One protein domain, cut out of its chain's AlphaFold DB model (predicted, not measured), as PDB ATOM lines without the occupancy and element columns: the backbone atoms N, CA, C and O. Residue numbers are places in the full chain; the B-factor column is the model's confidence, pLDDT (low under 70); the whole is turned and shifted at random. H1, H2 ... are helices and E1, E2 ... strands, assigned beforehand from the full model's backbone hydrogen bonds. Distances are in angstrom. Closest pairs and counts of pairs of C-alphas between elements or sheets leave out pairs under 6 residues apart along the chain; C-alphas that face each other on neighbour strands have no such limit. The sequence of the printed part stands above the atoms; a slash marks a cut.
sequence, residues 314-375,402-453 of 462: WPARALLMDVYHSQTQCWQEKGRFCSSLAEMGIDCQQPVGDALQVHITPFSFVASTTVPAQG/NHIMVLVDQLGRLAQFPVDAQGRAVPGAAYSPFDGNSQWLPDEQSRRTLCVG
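AT A GLANCE: This is residues 314 to 375 and 402 to 453 of the 462 residues of the protein "Carb-bd_dom_fam9 domain-containing protein" of Tetradesmus obliquus (UniProt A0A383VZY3). One long helix, H1, lies over one face of a twisted sheet of five strands and runs along them, in two layers, a helix layer on a sheet layer. The short H2 sits beside H1 and only grazes the sheet, while a long link without named elements goes from E4 at one edge of the sheet to E5 at the other, its residues 435 to 441 sticking out. The 114 printed residues hold two named helices and five named strands, in the order H1, H2, E1, E2, E3, E4, E5; the sheet's order is E4, E3, E2, E1, E5, antiparallel throughout. The class is mixed, helices and strands, and the whole is compact, with a radius of gyration of the C-alphas of 13.7 A and spans of 40 by 35 by 24 A.

HOW THE PARTS SIT: Start at H1, residues 314 to 334, which is on the sheet of E4, residues 414 to 419, E3, residues 403 to 409, E2, residues 365 to 372, E1, residues 355 to 360, and E5, residues 447 to 452. Its height over the sheet is 9.1 A; it is over E3 and E2, along the strands, at 14 degrees to E2 on the local plane. Its closest C-alphas to E3 are Leu 320 and Val 408, 6.1 A apart. H2, residues 341 to 344, touches residues 323 to 330 of H1 alone, the closest C-alphas being those of Ser 326 and Met 344, 5.1 A apart. In H1 every O i to N i+4 pair is within hydrogen-bond range; H2 is too short for such a pair, and its one O i to N i+3 pair is within range. In the hairpin of E1 and E2, look at N 357 and O 368, 2.8 A apart. Between the antiparallel E2 and E3, N 404 and O 371 are 2.8 A apart. In the hairpin of E3 and E4, N 407 and O 415 are 2.9 A apart. Between the antiparallel E1 and E5, N 356 and O 451 are 2.9 A apart. E4 and E5, the edge strands, are apart.

IN THESE COORDINATES: Find C-alpha 314 at (51.996, 33.252, -25.576); from there H1 runs 29.8 A to C-alpha 334 at (43.496, 14.826, -47.464). H2 follows at 341 to 344, then E1 at 355 to 360, 16.2 A long. E2 spans 24.1 A from 365 to 372, E3 19.8 A from 403 to 409, and E4 15.9 A from 414 to 419. E5, 13.3 A from 447, ends at C-alpha 452, (52.136, 15.363, -21.930).

THE WHOLE: The two C-alphas farthest apart, those of Glu 333 and Gly 428, are 41.0 A from each other. Residues 376 to 401 are not printed, and C-alphas 375 and 402 are 11.0 A apart across that cut, in the link from E2 to E3. The link from E4 to E5, residues 420 to 446, is long. The mean pLDDT of the printed part is 73.5, and residues 348 to 353, 374 to 375 and 421 to 453 are under 70.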
ATOM      1  N   TRP A 314      51.411  33.166 -24.235       91.00
ATOM      2  CA  TRP A 314      51.996  33.252 -25.576       91.00
ATOM      3  C   TRP A 314      52.524  31.909 -26.107       91.00
ATOM      4  O   TRP A 314      52.126  31.521 -27.207       91.00
ATOM      5  N   PRO A 315      53.348  31.145 -25.358       89.12
ATOM      6  CA  PRO A 315      53.838  29.863 -25.851       89.12
ATOM      7  C   PRO A 315      52.693  28.902 -26.217       89.12
ATOM      8  O   PRO A 315      52.747  28.232 -27.249       89.12
ATOM      9  N   ALA A 316      51.644  28.847 -25.389       91.12
ATOM     10  CA  ALA A 316      50.474  28.010 -25.636       91.12
ATOM     11  C   ALA A 316      49.694  28.470 -26.871       91.12
ATOM     12  O   ALA A 316      49.354  27.638 -27.711       91.12
ATOM     13  N   ARG A 317      49.458  29.780 -27.018       93.44
ATOM     14  CA  ARG A 317      48.814  30.363 -28.208       93.44
ATOM     15  C   ARG A 317      49.581  29.998 -29.476       93.44
ATOM     16  O   ARG A 317      48.981  29.503 -30.423       93.44
ATOM     17  N   ALA A 318      50.901  30.177 -29.472       92.25
ATOM     18  CA  ALA A 318      51.754  29.903 -30.622       92.25
ATOM     19  C   ALA A 318      51.716  28.422 -31.037       92.25
ATOM     20  O   ALA A 318      51.485  28.118 -32.207       92.25
ATOM     21  N   LEU A 319      51.844  27.498 -30.075       90.69
ATOM     22  CA  LEU A 319      51.719  26.059 -30.336       90.69
ATOM     23  C   LEU A 319      50.330  25.688 -30.876       90.69
ATOM     24  O   LEU A 319      50.211  24.876 -31.792       90.69
ATOM     25  N   LEU A 320      49.266  26.257 -30.310       92.56
ATOM     26  CA  LEU A 320      47.906  25.980 -30.762       92.56
ATOM     27  C   LEU A 320      47.657  26.511 -32.174       92.56
ATOM     28  O   LEU A 320      47.005  25.832 -32.964       92.56
ATOM     29  N   MET A 321      48.228  27.658 -32.539       93.31
ATOM     30  CA  MET A 321      48.166  28.139 -33.918       93.31
ATOM     31  C   MET A 321      48.915  27.218 -34.884       93.31
ATOM     32  O   MET A 321      48.411  26.958 -35.975       93.31
ATOM     33  N   ASP A 322      50.037  26.622 -34.473       90.81
ATOM     34  CA  ASP A 322      50.704  25.592 -35.275       90.81
ATOM     35  C   ASP A 322      49.827  24.346 -35.465       90.81
ATOM     36  O   ASP A 322      49.709  23.845 -36.583       90.81
ATOM     37  N   VAL A 323      49.127  23.895 -34.414       91.50
ATOM     38  CA  VAL A 323      48.113  22.829 -34.534       91.50
ATOM     39  C   VAL A 323      47.020  23.231 -35.520       91.50
ATOM     40  O   VAL A 323      46.666  22.435 -36.390       91.50
ATOM     41  N   TYR A 324      46.492  24.450 -35.408       93.00
ATOM     42  CA  TYR A 324      45.455  24.956 -36.300       93.00
ATOM     43  C   TYR A 324      45.912  24.927 -37.766       93.00
ATOM     44  O   TYR A 324      45.224  24.345 -38.606       93.00
ATOM     45  N   HIS A 325      47.100  25.457 -38.064       90.62
ATOM     46  CA  HIS A 325      47.653  25.469 -39.417       90.62
ATOM     47  C   HIS A 325      47.853  24.056 -39.977       90.62
ATOM     48  O   HIS A 325      47.412  23.774 -41.095       90.62
ATOM     49  N   SER A 326      48.432  23.143 -39.194       90.50
ATOM     50  CA  SER A 326      48.608  21.747 -39.611       90.50
ATOM     51  C   SER A 326      47.268  21.048 -39.863       90.50
ATOM     52  O   SER A 326      47.128  20.274 -40.814       90.50
ATOM     53  N   GLN A 327      46.245  21.333 -39.054       91.19
ATOM     54  CA  GLN A 327      44.907  20.780 -39.254       91.19
ATOM     55  C   GLN A 327      44.231  21.322 -40.516       91.19
ATOM     56  O   GLN A 327      43.639  20.543 -41.270       91.19
ATOM     57  N   THR A 328      44.348  22.627 -40.783       90.25
ATOM     58  CA  THR A 328      43.873  23.238 -42.031       90.25
ATOM     59  C   THR A 328      44.533  22.587 -43.246       90.25
ATOM     60  O   THR A 328      43.838  22.231 -44.197       90.25
ATOM     61  N   GLN A 329      45.846  22.352 -43.194       87.94
ATOM     62  CA  GLN A 329      46.579  21.691 -44.274       87.94
ATOM     63  C   GLN A 329      46.100  20.251 -44.500       87.94
ATOM     64  O   GLN A 329      45.776  19.874 -45.625       87.94
ATOM     65  N   CYS A 330      45.981  19.450 -43.437       89.44
ATOM     66  CA  CYS A 330      45.443  18.091 -43.538       89.44
ATOM     67  C   CYS A 330      44.054  18.074 -44.189       89.44
ATOM     68  O   CYS A 330      43.785  17.233 -45.051       89.44
ATOM     69  N   TRP A 331      43.186  19.019 -43.820       90.06
ATOM     70  CA  TRP A 331      41.867  19.139 -44.427       90.06
ATOM     71  C   TRP A 331      41.948  19.444 -45.928       90.06
ATOM     72  O   TRP A 331      41.298  18.761 -46.720       90.06
ATOM     73  N   GLN A 332      42.772  20.417 -46.323       88.81
ATOM     74  CA  GLN A 332      42.954  20.814 -47.723       88.81
ATOM     75  C   GLN A 332      43.545  19.689 -48.586       88.81
ATOM     76  O   GLN A 332      43.071  19.452 -49.695       88.81
ATOM     77  N   GLU A 333      44.547  18.971 -48.081       90.06
ATOM     78  CA  GLU A 333      45.274  17.952 -48.849       90.06
ATOM     79  C   GLU A 333      44.592  16.578 -48.839       90.06
ATOM     80  O   GLU A 333      44.657  15.836 -49.820       90.06
ATOM     81  N   LYS A 334      43.969  16.201 -47.715       91.69
ATOM     82  CA  LYS A 334      43.496  14.826 -47.464       91.69
ATOM     83  C   LYS A 334      41.982  14.728 -47.302       91.69
ATOM     84  O   LYS A 334      41.468  13.616 -47.196       91.69
ATOM     85  N   GLY A 335      41.270  15.855 -47.226       92.94
ATOM     86  CA  GLY A 335      39.833  15.886 -46.941       92.94
ATOM     87  C   GLY A 335      39.470  15.394 -45.534       92.94
ATOM     88  O   GLY A 335      38.334  14.985 -45.306       92.94
ATOM     89  N   ARG A 336      40.438  15.367 -44.604       92.00
ATOM     90  CA  ARG A 336      40.250  14.993 -43.192       92.00
ATOM     91  C   ARG A 336      41.296  15.659 -42.301       92.00
ATOM     92  O   ARG A 336      42.398  15.940 -42.753       92.00
ATOM     93  N   PHE A 337      40.993  15.800 -41.017       89.00
ATOM     94  CA  PHE A 337      41.940  16.279 -40.007       89.00
ATOM     95  C   PHE A 337      43.069  15.270 -39.714       89.00
ATOM     96  O   PHE A 337      42.910  14.051 -39.890       89.00
ATOM     97  N   CYS A 338      44.227  15.782 -39.286       88.38
ATOM     98  CA  CYS A 338      45.396  14.993 -38.908       88.38
ATOM     99  C   CYS A 338      45.111  14.206 -37.625       88.38
ATOM    100  O   CYS A 338      44.702  14.778 -36.625       88.38
ATOM    101  N   SER A 339      45.398  12.909 -37.600       83.94
ATOM    102  CA  SER A 339      45.044  12.014 -36.484       83.94
ATOM    103  C   SER A 339      46.162  11.794 -35.453       83.94
ATOM    104  O   SER A 339      45.964  11.067 -34.472       83.94
ATOM    105  N   SER A 340      47.339  12.388 -35.684       82.44
ATOM    106  CA  SER A 340      48.533  12.282 -34.837       82.44
ATOM    107  C   SER A 340      49.429  13.518 -34.971       82.44
ATOM    108  O   SER A 340      49.368  14.219 -35.978       82.44
ATOM    109  N   LEU A 341      50.302  13.757 -33.989       81.00
ATOM    110  CA  LEU A 341      51.259  14.876 -34.021       81.00
ATOM    111  C   LEU A 341      52.364  14.693 -35.057       81.00
ATOM    112  O   LEU A 341      52.765  15.663 -35.688       81.00
ATOM    113  N   ALA A 342      52.761  13.446 -35.322       82.50
ATOM    114  CA  ALA A 342      53.662  13.131 -36.426       82.50
ATOM    115  C   ALA A 342      53.058  13.537 -37.782       82.50
ATOM    116  O   ALA A 342      53.766  14.044 -38.644       82.50
ATOM    117  N   GLU A 343      51.742  13.357 -37.960       84.25
ATOM    118  CA  GLU A 343      51.033  13.821 -39.158       84.25
ATOM    119  C   GLU A 343      50.936  15.354 -39.222       84.25
ATOM    120  O   GLU A 343      50.910  15.898 -40.321       84.25
ATOM    121  N   MET A 344      50.916  16.032 -38.070       84.00
ATOM    122  CA  MET A 344      50.930  17.497 -37.967       84.00
ATOM    123  C   MET A 344      52.335  18.114 -38.051       84.00
ATOM    124  O   MET A 344      52.437  19.336 -38.093       84.00
ATOM    125  N   GLY A 345      53.404  17.310 -38.033       80.88
ATOM    126  CA  GLY A 345      54.783  17.810 -37.974       80.88
ATOM    127  C   GLY A 345      55.174  18.448 -36.633       80.88
ATOM    128  O   GLY A 345      56.148  19.190 -36.586       80.88
ATOM    129  N   ILE A 346      54.439  18.167 -35.551       79.69
ATOM    130  CA  ILE A 346      54.667  18.759 -34.223       79.69
ATOM    131  C   ILE A 346      55.519  17.808 -33.372       79.69
ATOM    132  O   ILE A 346      55.124  16.666 -33.127       79.69
ATOM    133  N   ASP A 347      56.678  18.287 -32.907       74.56
ATOM    134  CA  ASP A 347      57.565  17.552 -31.997       74.56
ATOM    135  C   ASP A 347      57.215  17.827 -30.525       74.56
ATOM    136  O   ASP A 347      57.136  18.969 -30.080       74.56
ATOM    137  N   CYS A 348      57.052  16.763 -29.745       63.34
ATOM    138  CA  CYS A 348      56.712  16.832 -28.325       63.34
ATOM    139  C   CYS A 348      57.891  16.802 -27.369       63.34
ATOM    140  O   CYS A 348      57.690  16.762 -26.155       63.34
ATOM    141  N   GLN A 349      59.120  16.797 -27.876       58.09
ATOM    142  CA  GLN A 349      60.292  16.828 -27.008       58.09
ATOM    143  C   GLN A 349      60.493  18.184 -26.310       58.09
ATOM    144  O   GLN A 349      61.222  18.242 -25.317       58.09
ATOM    145  N   GLN A 350      59.803  19.242 -26.756       56.75
ATOM    146  CA  GLN A 350      59.741  20.551 -26.094       56.75
ATOM    147  C   GLN A 350      58.289  20.928 -25.757       56.75
ATOM    148  O   GLN A 350      57.708  21.794 -26.407       56.75
ATOM    149  N   PRO A 351      57.660  20.247 -24.784       59.69
ATOM    150  CA  PRO A 351      56.254  20.469 -24.490       59.69
ATOM    151  C   PRO A 351      56.040  21.894 -23.980       59.69
ATOM    152  O   PRO A 351      56.690  22.332 -23.029       59.69
ATOM    153  N   VAL A 352      55.114  22.598 -24.624       64.38
ATOM    154  CA  VAL A 352      54.621  23.893 -24.176       64.38
ATOM    155  C   VAL A 352      53.334  23.678 -23.384       64.38
ATOM    156  O   VAL A 352      52.348  23.158 -23.914       64.38
ATOM    157  N   GLY A 353      53.355  24.076 -22.114       65.69
ATOM    158  CA  GLY A 353      52.280  23.785 -21.168       65.69
ATOM    159  C   GLY A 353      52.341  22.375 -20.572       65.69
ATOM    160  O   GLY A 353      53.312  21.638 -20.768       65.69
ATOM    161  N   ASP A 354      51.305  22.004 -19.819       70.44
ATOM    162  CA  ASP A 354      51.284  20.738 -19.074       70.44
ATOM    163  C   ASP A 354      50.857  19.553 -19.947       70.44
ATOM    164  O   ASP A 354      51.399  18.456 -19.794       70.44
ATOM    165  N   ALA A 355      49.914  19.753 -20.878       76.62
ATOM    166  CA  ALA A 355      49.480  18.732 -21.833       76.62
ATOM    167  C   ALA A 355      48.752  19.330 -23.051       76.62
ATOM    168  O   ALA A 355      47.753  20.028 -22.899       76.62
ATOM    169  N   LEU A 356      49.191  18.966 -24.262       84.75
ATOM    170  CA  LEU A 356      48.492  19.280 -25.510       84.75
ATOM    171  C   LEU A 356      47.407  18.229 -25.782       84.75
ATOM    172  O   LEU A 356      47.695  17.044 -26.006       84.75
ATOM    173  N   GLN A 357      46.157  18.680 -25.827       84.25
ATOM    174  CA  GLN A 357      44.987  17.875 -26.166       84.25
ATOM    175  C   GLN A 357      44.449  18.289 -27.531       84.25
ATOM    176  O   GLN A 357      44.275  19.476 -27.792       84.25
ATOM    177  N   VAL A 358      44.152  17.313 -28.395       84.00
ATOM    178  CA  VAL A 358      43.529  17.563 -29.703       84.00
ATOM    179  C   VAL A 358      42.342  16.625 -29.871       84.00
ATOM    180  O   VAL A 358      42.487  15.402 -29.926       84.00
ATOM    181  N   HIS A 359      41.158  17.215 -29.955       83.88
ATOM    182  CA  HIS A 359      39.892  16.531 -30.167       83.88
ATOM    183  C   HIS A 359      39.487  16.669 -31.622       83.88
ATOM    184  O   HIS A 359      39.484  17.774 -32.155       83.88
ATOM    185  N   ILE A 360      39.140  15.554 -32.263       83.75
ATOM    186  CA  ILE A 360      38.862  15.521 -33.700       83.75
ATOM    187  C   ILE A 360      37.591  14.729 -33.959       83.75
ATOM    188  O   ILE A 360      37.368  13.661 -33.396       83.75
ATOM    189  N   THR A 361      36.787  15.245 -34.877       85.50
ATOM    190  CA  THR A 361      35.634  14.580 -35.480       85.50
ATOM    191  C   THR A 361      35.809  14.556 -37.002       85.50
ATOM    192  O   THR A 361      36.718  15.205 -37.524       85.50
ATOM    193  N   PRO A 362      34.934  13.875 -37.762       85.69
ATOM    194  CA  PRO A 362      34.975  13.949 -39.222       85.69
ATOM    195  C   PRO A 362      34.793  15.362 -39.804       85.69
ATOM    196  O   PRO A 362      35.106  15.561 -40.972       85.69
ATOM    197  N   PHE A 363      34.287  16.327 -39.023       86.25
ATOM    198  CA  PHE A 363      33.898  17.657 -39.513       86.25
ATOM    199  C   PHE A 363      34.466  18.826 -38.704       86.25
ATOM    200  O   PHE A 363      34.164  19.969 -39.025       86.25
ATOM    201  N   SER A 364      35.223  18.568 -37.635       88.50
ATOM    202  CA  SER A 364      35.754  19.617 -36.761       88.50
ATOM    203  C   SER A 364      36.915  19.135 -35.900       88.50
ATOM    204  O   SER A 364      37.032  17.932 -35.646       88.50
ATOM    205  N   PHE A 365      37.709  20.077 -35.392       88.56
ATOM    206  CA  PHE A 365      38.659  19.850 -34.310       88.56
ATOM    207  C   PHE A 365      38.653  21.000 -33.295       88.56
ATOM    208  O   PHE A 365      38.261  22.126 -33.607       88.56
ATOM    209  N   VAL A 366      39.129  20.697 -32.089       90.25
ATOM    210  CA  VAL A 366      39.500  21.669 -31.053       90.25
ATOM    211  C   VAL A 366      40.816  21.206 -30.445       90.25
ATOM    212  O   VAL A 366      40.978  20.016 -30.160       90.25
ATOM    213  N   ALA A 367      41.751  22.127 -30.237       90.19
ATOM    214  CA  ALA A 367      42.987  21.849 -29.520       90.19
ATOM    215  C   ALA A 367      43.111  22.748 -28.293       90.19
ATOM    216  O   ALA A 367      42.628  23.876 -28.301       90.19
ATOM    217  N   SER A 368      43.734  22.246 -27.231       89.69
ATOM    218  CA  SER A 368      43.946  23.005 -25.999       89.69
ATOM    219  C   SER A 368      45.223  22.588 -25.280       89.69
ATOM    220  O   SER A 368      45.708  21.470 -25.458       89.69
ATOM    221  N   THR A 369      45.767  23.496 -24.479       88.12
ATOM    222  CA  THR A 369      46.858  23.221 -23.538       88.12
ATOM    223  C   THR A 369      46.722  24.126 -22.317       88.12
ATOM    224  O   THR A 369      46.090  25.185 -22.385       88.12
ATOM    225  N   THR A 370      47.293  23.715 -21.190       86.62
ATOM    226  CA  THR A 370      47.324  24.501 -19.951       86.62
ATOM    227  C   THR A 370      48.716  25.041 -19.698       86.62
ATOM    228  O   THR A 370      49.703  24.348 -19.920       86.62
ATOM    229  N   VAL A 371      48.808  26.276 -19.216       86.81
ATOM    230  CA  VAL A 371      50.064  26.878 -18.756       86.81
ATOM    231  C   VAL A 371      49.906  27.403 -17.333       86.81
ATOM    232  O   VAL A 371      48.801  27.804 -16.952       86.81
ATOM    233  N   PRO A 372      50.981  27.436 -16.526       83.81
ATOM    234  CA  PRO A 372      50.943  28.101 -15.232       83.81
ATOM    235  C   PRO A 372      50.532  29.569 -15.391       83.81
ATOM    236  O   PRO A 372      51.043  30.261 -16.266       83.81
ATOM    237  N   ALA A 373      49.681  30.085 -14.502       73.38
ATOM    238  CA  ALA A 373      49.359  31.516 -14.464       73.38
ATOM    239  C   ALA A 373      50.520  32.383 -13.923       73.38
ATOM    240  O   ALA A 373      50.355  33.589 -13.730       73.38
ATOM    241  N   GLN A 374      51.688  31.787 -13.635       59.31
ATOM    242  CA  GLN A 374      52.858  32.504 -13.131       59.31
ATOM    243  C   GLN A 374      53.271  33.596 -14.123       59.31
ATOM    244  O   GLN A 374      53.547  33.311 -15.284       59.31
ATOM    245  N   GLY A 375      53.318  34.840 -13.647       50.53
ATOM    246  CA  GLY A 375      53.615  36.009 -14.473       50.53
ATOM    247  C   GLY A 375      52.401  36.882 -14.782       50.53
ATOM    248  O   GLY A 375      52.605  38.006 -15.217       50.53
ATOM    249  N   ASN A 402      47.055  28.257  -9.861       75.00
ATOM    250  CA  ASN A 402      46.178  28.747 -10.916       75.00
ATOM    251  C   ASN A 402      46.862  28.472 -12.257       75.00
ATOM    252  O   ASN A 402      48.007  28.877 -12.468       75.00
ATOM    253  N   HIS A 403      46.178  27.747 -13.133       84.56
ATOM    254  CA  HIS A 403      46.598  27.533 -14.511       84.56
ATOM    255  C   HIS A 403      45.637  28.278 -15.432       84.56
ATOM    256  O   HIS A 403      44.508  28.607 -15.059       84.56
ATOM    257  N   ILE A 404      46.094  28.554 -16.645       86.81
ATOM    258  CA  ILE A 404      45.279  29.116 -17.713       86.81
ATOM    259  C   ILE A 404      45.187  28.044 -18.783       86.81
ATOM    260  O   ILE A 404      46.214  27.581 -19.283       86.81
ATOM    261  N   MET A 405      43.969  27.637 -19.127       88.38
ATOM    262  CA  MET A 405      43.760  26.835 -20.322       88.38
ATOM    263  C   MET A 405      43.599  27.770 -21.508       88.38
ATOM    264  O   MET A 405      42.800  28.703 -21.453       88.38
ATOM    265  N   VAL A 406      44.344  27.488 -22.568       91.44
ATOM    266  CA  VAL A 406      44.193  28.118 -23.877       91.44
ATOM    267  C   VAL A 406      43.645  27.069 -24.827       91.44
ATOM    268  O   VAL A 406      44.032  25.900 -24.756       91.44
ATOM    269  N   LEU A 407      42.754  27.473 -25.722       93.31
ATOM    270  CA  LEU A 407      42.246  26.617 -26.784       93.31
ATOM    271  C   LEU A 407      42.181  27.348 -28.116       93.31
ATOM    272  O   LEU A 407      42.084  28.572 -28.151       93.31
ATOM    273  N   VAL A 408      42.198  26.565 -29.189       93.62
ATOM    274  CA  VAL A 408      41.920  27.002 -30.556       93.62
ATOM    275  C   VAL A 408      40.862  26.091 -31.167       93.62
ATOM    276  O   VAL A 408      40.892  24.867 -30.982       93.62
ATOM    277  N   ASP A 409      39.918  26.679 -31.891       93.12
ATOM    278  CA  ASP A 409      38.928  25.930 -32.659       93.12
ATOM    279  C   ASP A 409      39.351  25.728 -34.126       93.12
ATOM    280  O   ASP A 409      40.371  26.232 -34.603       93.12
ATOM    281  N   GLN A 410      38.538  24.985 -34.879       90.25
ATOM    282  CA  GLN A 410      38.782  24.742 -36.304       90.25
ATOM    283  C   GLN A 410      38.787  25.995 -37.189       90.25
ATOM    284  O   GLN A 410      39.155  25.918 -38.362       90.25
ATOM    285  N   LEU A 411      38.314  27.124 -36.665       90.00
ATOM    286  CA  LEU A 411      38.243  28.400 -37.356       90.00
ATOM    287  C   LEU A 411      39.401  29.330 -36.949       90.00
ATOM    288  O   LEU A 411      39.429  30.484 -37.375       90.00
ATOM    289  N   GLY A 412      40.357  28.833 -36.156       91.50
ATOM    290  CA  GLY A 412      41.531  29.584 -35.717       91.50
ATOM    291  C   GLY A 412      41.230  30.604 -34.621       91.50
ATOM    292  O   GLY A 412      42.066  31.474 -34.369       91.50
ATOM    293  N   ARG A 413      40.050  30.523 -33.989       93.94
ATOM    294  CA  ARG A 413      39.671  31.411 -32.889       93.94
ATOM    295  C   ARG A 413      40.317  30.931 -31.596       93.94
ATOM    296  O   ARG A 413      40.151  29.767 -31.225       93.94
ATOM    297  N   LEU A 414      41.044  31.818 -30.922       92.81
ATOM    298  CA  LEU A 414      41.670  31.543 -29.631       92.81
ATOM    299  C   LEU A 414      40.727  31.901 -28.482       92.81
ATOM    300  O   LEU A 414      39.996  32.880 -28.543       92.81
ATOM    301  N   ALA A 415      40.767  31.132 -27.400       90.19
ATOM    302  CA  ALA A 415      40.121  31.504 -26.147       90.19
ATOM    303  C   ALA A 415      40.979  31.072 -24.960       90.19
ATOM    304  O   ALA A 415      41.747  30.111 -25.054       90.19
ATOM    305  N   GLN A 416      40.825  31.766 -23.833       87.81
ATOM    306  CA  GLN A 416      41.520  31.436 -22.595       87.81
ATOM    307  C   GLN A 416      40.606  31.568 -21.381       87.81
ATOM    308  O   GLN A 416      39.747  32.448 -21.336       87.81
ATOM    309  N   PHE A 417      40.812  30.724 -20.374       83.31
ATOM    310  CA  PHE A 417      40.107  30.840 -19.100       83.31
ATOM    311  C   PHE A 417      40.888  30.205 -17.947       83.31
ATOM    312  O   PHE A 417      41.682  29.280 -18.158       83.31
ATOM    313  N   PRO A 418      40.677  30.699 -16.713       82.44
ATOM    314  CA  PRO A 418      41.309  30.135 -15.533       82.44
ATOM    315  C   PRO A 418      40.794  28.718 -15.271       82.44
ATOM    316  O   PRO A 418      39.586  28.451 -15.293       82.44
ATOM    317  N   VAL A 419      41.724  27.819 -14.969       78.62
ATOM    318  CA  VAL A 419      41.446  26.438 -14.580       78.62
ATOM    319  C   VAL A 419      42.162  26.094 -13.277       78.62
ATOM    320  O   VAL A 419      43.194  26.678 -12.928       78.62
ATOM    321  N   ASP A 420      41.591  25.150 -12.532       75.00
ATOM    322  CA  ASP A 420      42.265  24.564 -11.378       75.00
ATOM    323  C   ASP A 420      43.462  23.696 -11.810       75.00
ATOM    324  O   ASP A 420      43.701  23.451 -12.994       75.00
ATOM    325  N   ALA A 421      44.222  23.194 -10.835       66.31
ATOM    326  CA  ALA A 421      45.372  22.321 -11.085       66.31
ATOM    327  C   ALA A 421      45.008  20.991 -11.782       66.31
ATOM    328  O   ALA A 421      45.896  20.244 -12.179       66.31
ATOM    329  N   GLN A 422      43.716  20.666 -11.897       63.81
ATOM    330  CA  GLN A 422      43.193  19.498 -12.603       63.81
ATOM    331  C   GLN A 422      42.602  19.866 -13.978       63.81
ATOM    332  O   GLN A 422      41.971  19.020 -14.612       63.81
ATOM    333  N   GLY A 423      42.779  21.110 -14.445       63.66
ATOM    334  CA  GLY A 423      42.275  21.586 -15.734       63.66
ATOM    335  C   GLY A 423      40.764  21.834 -15.765       63.66
ATOM    336  O   GLY A 423      40.186  21.985 -16.842       63.66
ATOM    337  N   ARG A 424      40.086  21.863 -14.610       65.62
ATOM    338  CA  ARG A 424      38.647  22.144 -14.531       65.62
ATOM    339  C   ARG A 424      38.422  23.649 -14.470       65.62
ATOM    340  O   ARG A 424      39.103  24.347 -13.722       65.62
ATOM    341  N   ALA A 425      37.445  24.139 -15.233       61.00
ATOM    342  CA  ALA A 425      37.071  25.550 -15.224       61.00
ATOM    343  C   ALA A 425      36.710  26.017 -13.805       61.00
ATOM    344  O   ALA A 425      35.959  25.348 -13.087       61.00
ATOM    345  N   VAL A 426      37.245  27.170 -13.401       60.75
ATOM    346  CA  VAL A 426      36.926  27.774 -12.102       60.75
ATOM    347  C   VAL A 426      35.497  28.352 -12.149       60.75
ATOM    348  O   VAL A 426      35.146  29.016 -13.130       60.75
ATOM    349  N   PRO A 427      34.644  28.129 -11.125       44.56
ATOM    350  CA  PRO A 427      33.279  28.659 -11.103       44.56
ATOM    351  C   PRO A 427      33.236  30.181 -11.305       44.56
ATOM    352  O   PRO A 427      33.923  30.916 -10.599       44.56
ATOM    353  N   GLY A 428      32.405  30.653 -12.241       46.75
ATOM    354  CA  GLY A 428      32.273  32.077 -12.576       46.75
ATOM    355  C   GLY A 428      33.131  32.555 -13.754       46.75
ATOM    356  O   GLY A 428      33.029  33.725 -14.121       46.75
ATOM    357  N   ALA A 429      33.933  31.681 -14.375       45.03
ATOM    358  CA  ALA A 429      34.577  31.978 -15.653       45.03
ATOM    359  C   ALA A 429      33.515  32.204 -16.748       45.03
ATOM    360  O   ALA A 429      32.555  31.439 -16.866       45.03
ATOM    361  N   ALA A 430      33.663  33.277 -17.530       39.44
ATOM    362  CA  ALA A 430      32.792  33.549 -18.667       39.44
ATOM    363  C   ALA A 430      32.949  32.430 -19.711       39.44
ATOM    364  O   ALA A 430      34.061  32.161 -20.145       39.44
ATOM    365  N   TYR A 431      31.829  31.785 -20.052       39.91
ATOM    366  CA  TYR A 431      31.623  30.815 -21.135       39.91
ATOM    367  C   TYR A 431      32.839  29.946 -21.506       39.91
ATOM    368  O   TYR A 431      33.644  30.292 -22.368       39.91
ATOM    369  N   SER A 432      32.915  28.748 -20.928       42.09
ATOM    370  CA  SER A 432      33.716  27.686 -21.527       42.09
ATOM    371  C   SER A 432      32.994  27.182 -22.789       42.09
ATOM    372  O   SER A 432      31.782  26.970 -22.742       42.09
ATOM    373  N   PRO A 433      33.667  26.916 -23.925       38.69
ATOM    374  CA  PRO A 433      33.023  26.255 -25.066       38.69
ATOM    375  C   PRO A 433      32.515  24.839 -24.731       38.69
ATOM    376  O   PRO A 433      31.764  24.260 -25.514       38.69
ATOM    377  N   PHE A 434      32.864  24.305 -23.554       41.41
ATOM    378  CA  PHE A 434      32.263  23.098 -22.986       41.41
ATOM    379  C   PHE A 434      30.875  23.334 -22.338       41.41
ATOM    380  O   PHE A 434      30.178  22.357 -22.071       41.41
ATOM    381  N   ASP A 435      30.452  24.590 -22.131       38.50
ATOM    382  CA  ASP A 435      29.172  24.981 -21.504       38.50
ATOM    383  C   ASP A 435      28.048  25.293 -22.521       38.50
ATOM    384  O   ASP A 435      26.910  25.572 -22.135       38.50
ATOM    385  N   GLY A 436      28.335  25.258 -23.828       33.66
ATOM    386  CA  GLY A 436      27.340  25.444 -24.894       33.66
ATOM    387  C   GLY A 436      26.407  24.237 -25.098       33.66
ATOM    388  O   GLY A 436      26.662  23.136 -24.622       33.66
ATOM    389  N   ASN A 437      25.332  24.413 -25.887       32.31
ATOM    390  CA  ASN A 437      24.340  23.363 -26.226       32.31
ATOM    391  C   ASN A 437      24.927  22.096 -26.879       32.31
ATOM    392  O   ASN A 437      24.239  21.084 -27.019       32.31
ATOM    393  N   SER A 438      26.188  22.140 -27.293       38.50
ATOM    394  CA  SER A 438      26.990  20.960 -27.562       38.50
ATOM    395  C   SER A 438      27.671  20.590 -26.253       38.50
ATOM    396  O   SER A 438      28.809  20.989 -26.023       38.50
ATOM    397  N   GLN A 439      26.986  19.840 -25.384       34.25
ATOM    398  CA  GLN A 439      27.708  19.096 -24.362       34.25
ATOM    399  C   GLN A 439      28.662  18.168 -25.116       34.25
ATOM    400  O   GLN A 439      28.280  17.075 -25.536       34.25
ATOM    401  N   TRP A 440      29.902  18.614 -25.328       40.84
ATOM    402  CA  TRP A 440      31.031  17.751 -25.624       40.84
ATOM    403  C   TRP A 440      31.279  16.954 -24.346       40.84
ATOM    404  O   TRP A 440      32.256  17.164 -23.635       40.84
ATOM    405  N   LEU A 441      30.326  16.078 -24.005       33.97
ATOM    406  CA  LEU A 441      30.564  14.988 -23.088       33.97
ATOM    407  C   LEU A 441      31.715  14.223 -23.734       33.97
ATOM    408  O   LEU A 441      31.551  13.711 -24.845       33.97
ATOM    409  N   PRO A 442      32.897  14.224 -23.113       38.75
ATOM    410  CA  PRO A 442      34.027  13.528 -23.664       38.75
ATOM    411  C   PRO A 442      33.698  12.049 -23.541       38.75
ATOM    412  O   PRO A 442      33.816  11.467 -22.467       38.75
ATOM    413  N   ASP A 443      33.260  11.440 -24.636       37.12
ATOM    414  CA  ASP A 443      33.508  10.023 -24.806       37.12
ATOM    415  C   ASP A 443      35.032   9.861 -24.747       37.12
ATOM    416  O   ASP A 443      35.755  10.518 -25.511       37.12
ATOM    417  N   GLU A 444      35.526   9.037 -23.819       41.44
ATOM    418  CA  GLU A 444      36.945   8.684 -23.713       41.44
ATOM    419  C   GLU A 444      37.517   8.231 -25.065       41.44
ATOM    420  O   GLU A 444      38.698   8.441 -25.325       41.44
ATOM    421  N   GLN A 445      36.687   7.706 -25.977       37.66
ATOM    422  CA  GLN A 445      37.110   7.309 -27.324       37.66
ATOM    423  C   GLN A 445      37.477   8.486 -28.248       37.66
ATOM    424  O   GLN A 445      38.216   8.294 -29.216       37.66
ATOM    425  N   SER A 446      36.992   9.702 -27.968       41.16
ATOM    426  CA  SER A 446      37.273  10.923 -28.748       41.16
ATOM    427  C   SER A 446      38.423  11.768 -28.181       41.16
ATOM    428  O   SER A 446      38.982  12.615 -28.884       41.16
ATOM    429  N   ARG A 447      38.797  11.530 -26.916       46.78
ATOM    430  CA  ARG A 447      39.928  12.174 -26.244       46.78
ATOM    431  C   ARG A 447      41.220  11.490 -26.655       46.78
ATOM    432  O   ARG A 447      41.511  10.375 -26.235       46.78
ATOM    433  N   ARG A 448      42.037  12.185 -27.442       55.84
ATOM    434  CA  ARG A 448      43.439  11.814 -27.614       55.84
ATOM    435  C   ARG A 448      44.293  12.856 -26.911       55.84
ATOM    436  O   ARG A 448      44.512  13.948 -27.430       55.84
ATOM    437  N   THR A 449      44.778  12.514 -25.721       53.84
ATOM    438  CA  THR A 449      45.942  13.197 -25.149       53.84
ATOM    439  C   THR A 449      47.116  12.821 -26.030       53.84
ATOM    440  O   THR A 449      47.566  11.676 -26.016       53.84
ATOM    441  N   LEU A 450      47.534  13.747 -26.885       57.22
ATOM    442  CA  LEU A 450      48.573  13.447 -27.854       57.22
ATOM    443  C   LEU A 450      49.955  13.718 -27.268       57.22
ATOM    444  O   LEU A 450      50.858  12.954 -27.598       57.22
ATOM    445  N   CYS A 451      50.104  14.709 -26.371       55.53
ATOM    446  CA  CYS A 451      51.364  14.977 -25.671       55.53
ATOM    447  C   CYS A 451      51.208  15.509 -24.245       55.53
ATOM    448  O   CYS A 451      50.366  16.358 -23.971       55.53
ATOM    449  N   VAL A 452      52.073  15.018 -23.356       54.59
ATOM    450  CA  VAL A 452      52.136  15.363 -21.930       54.59
ATOM    451  C   VAL A 452      53.512  15.961 -21.635       54.59
ATOM    452  O   VAL A 452      54.536  15.410 -22.044       54.59
ATOM    453  N   GLY A 453      53.545  17.094 -20.938       47.31
ATOM    454  CA  GLY A 453      54.773  17.749 -20.511       47.31
ATOM    455  C   GLY A 453      55.559  16.917 -19.495       47.31
ATOM    456  O   GLY A 453      54.987  16.161 -18.709       47.31
TER     457      GLY A 453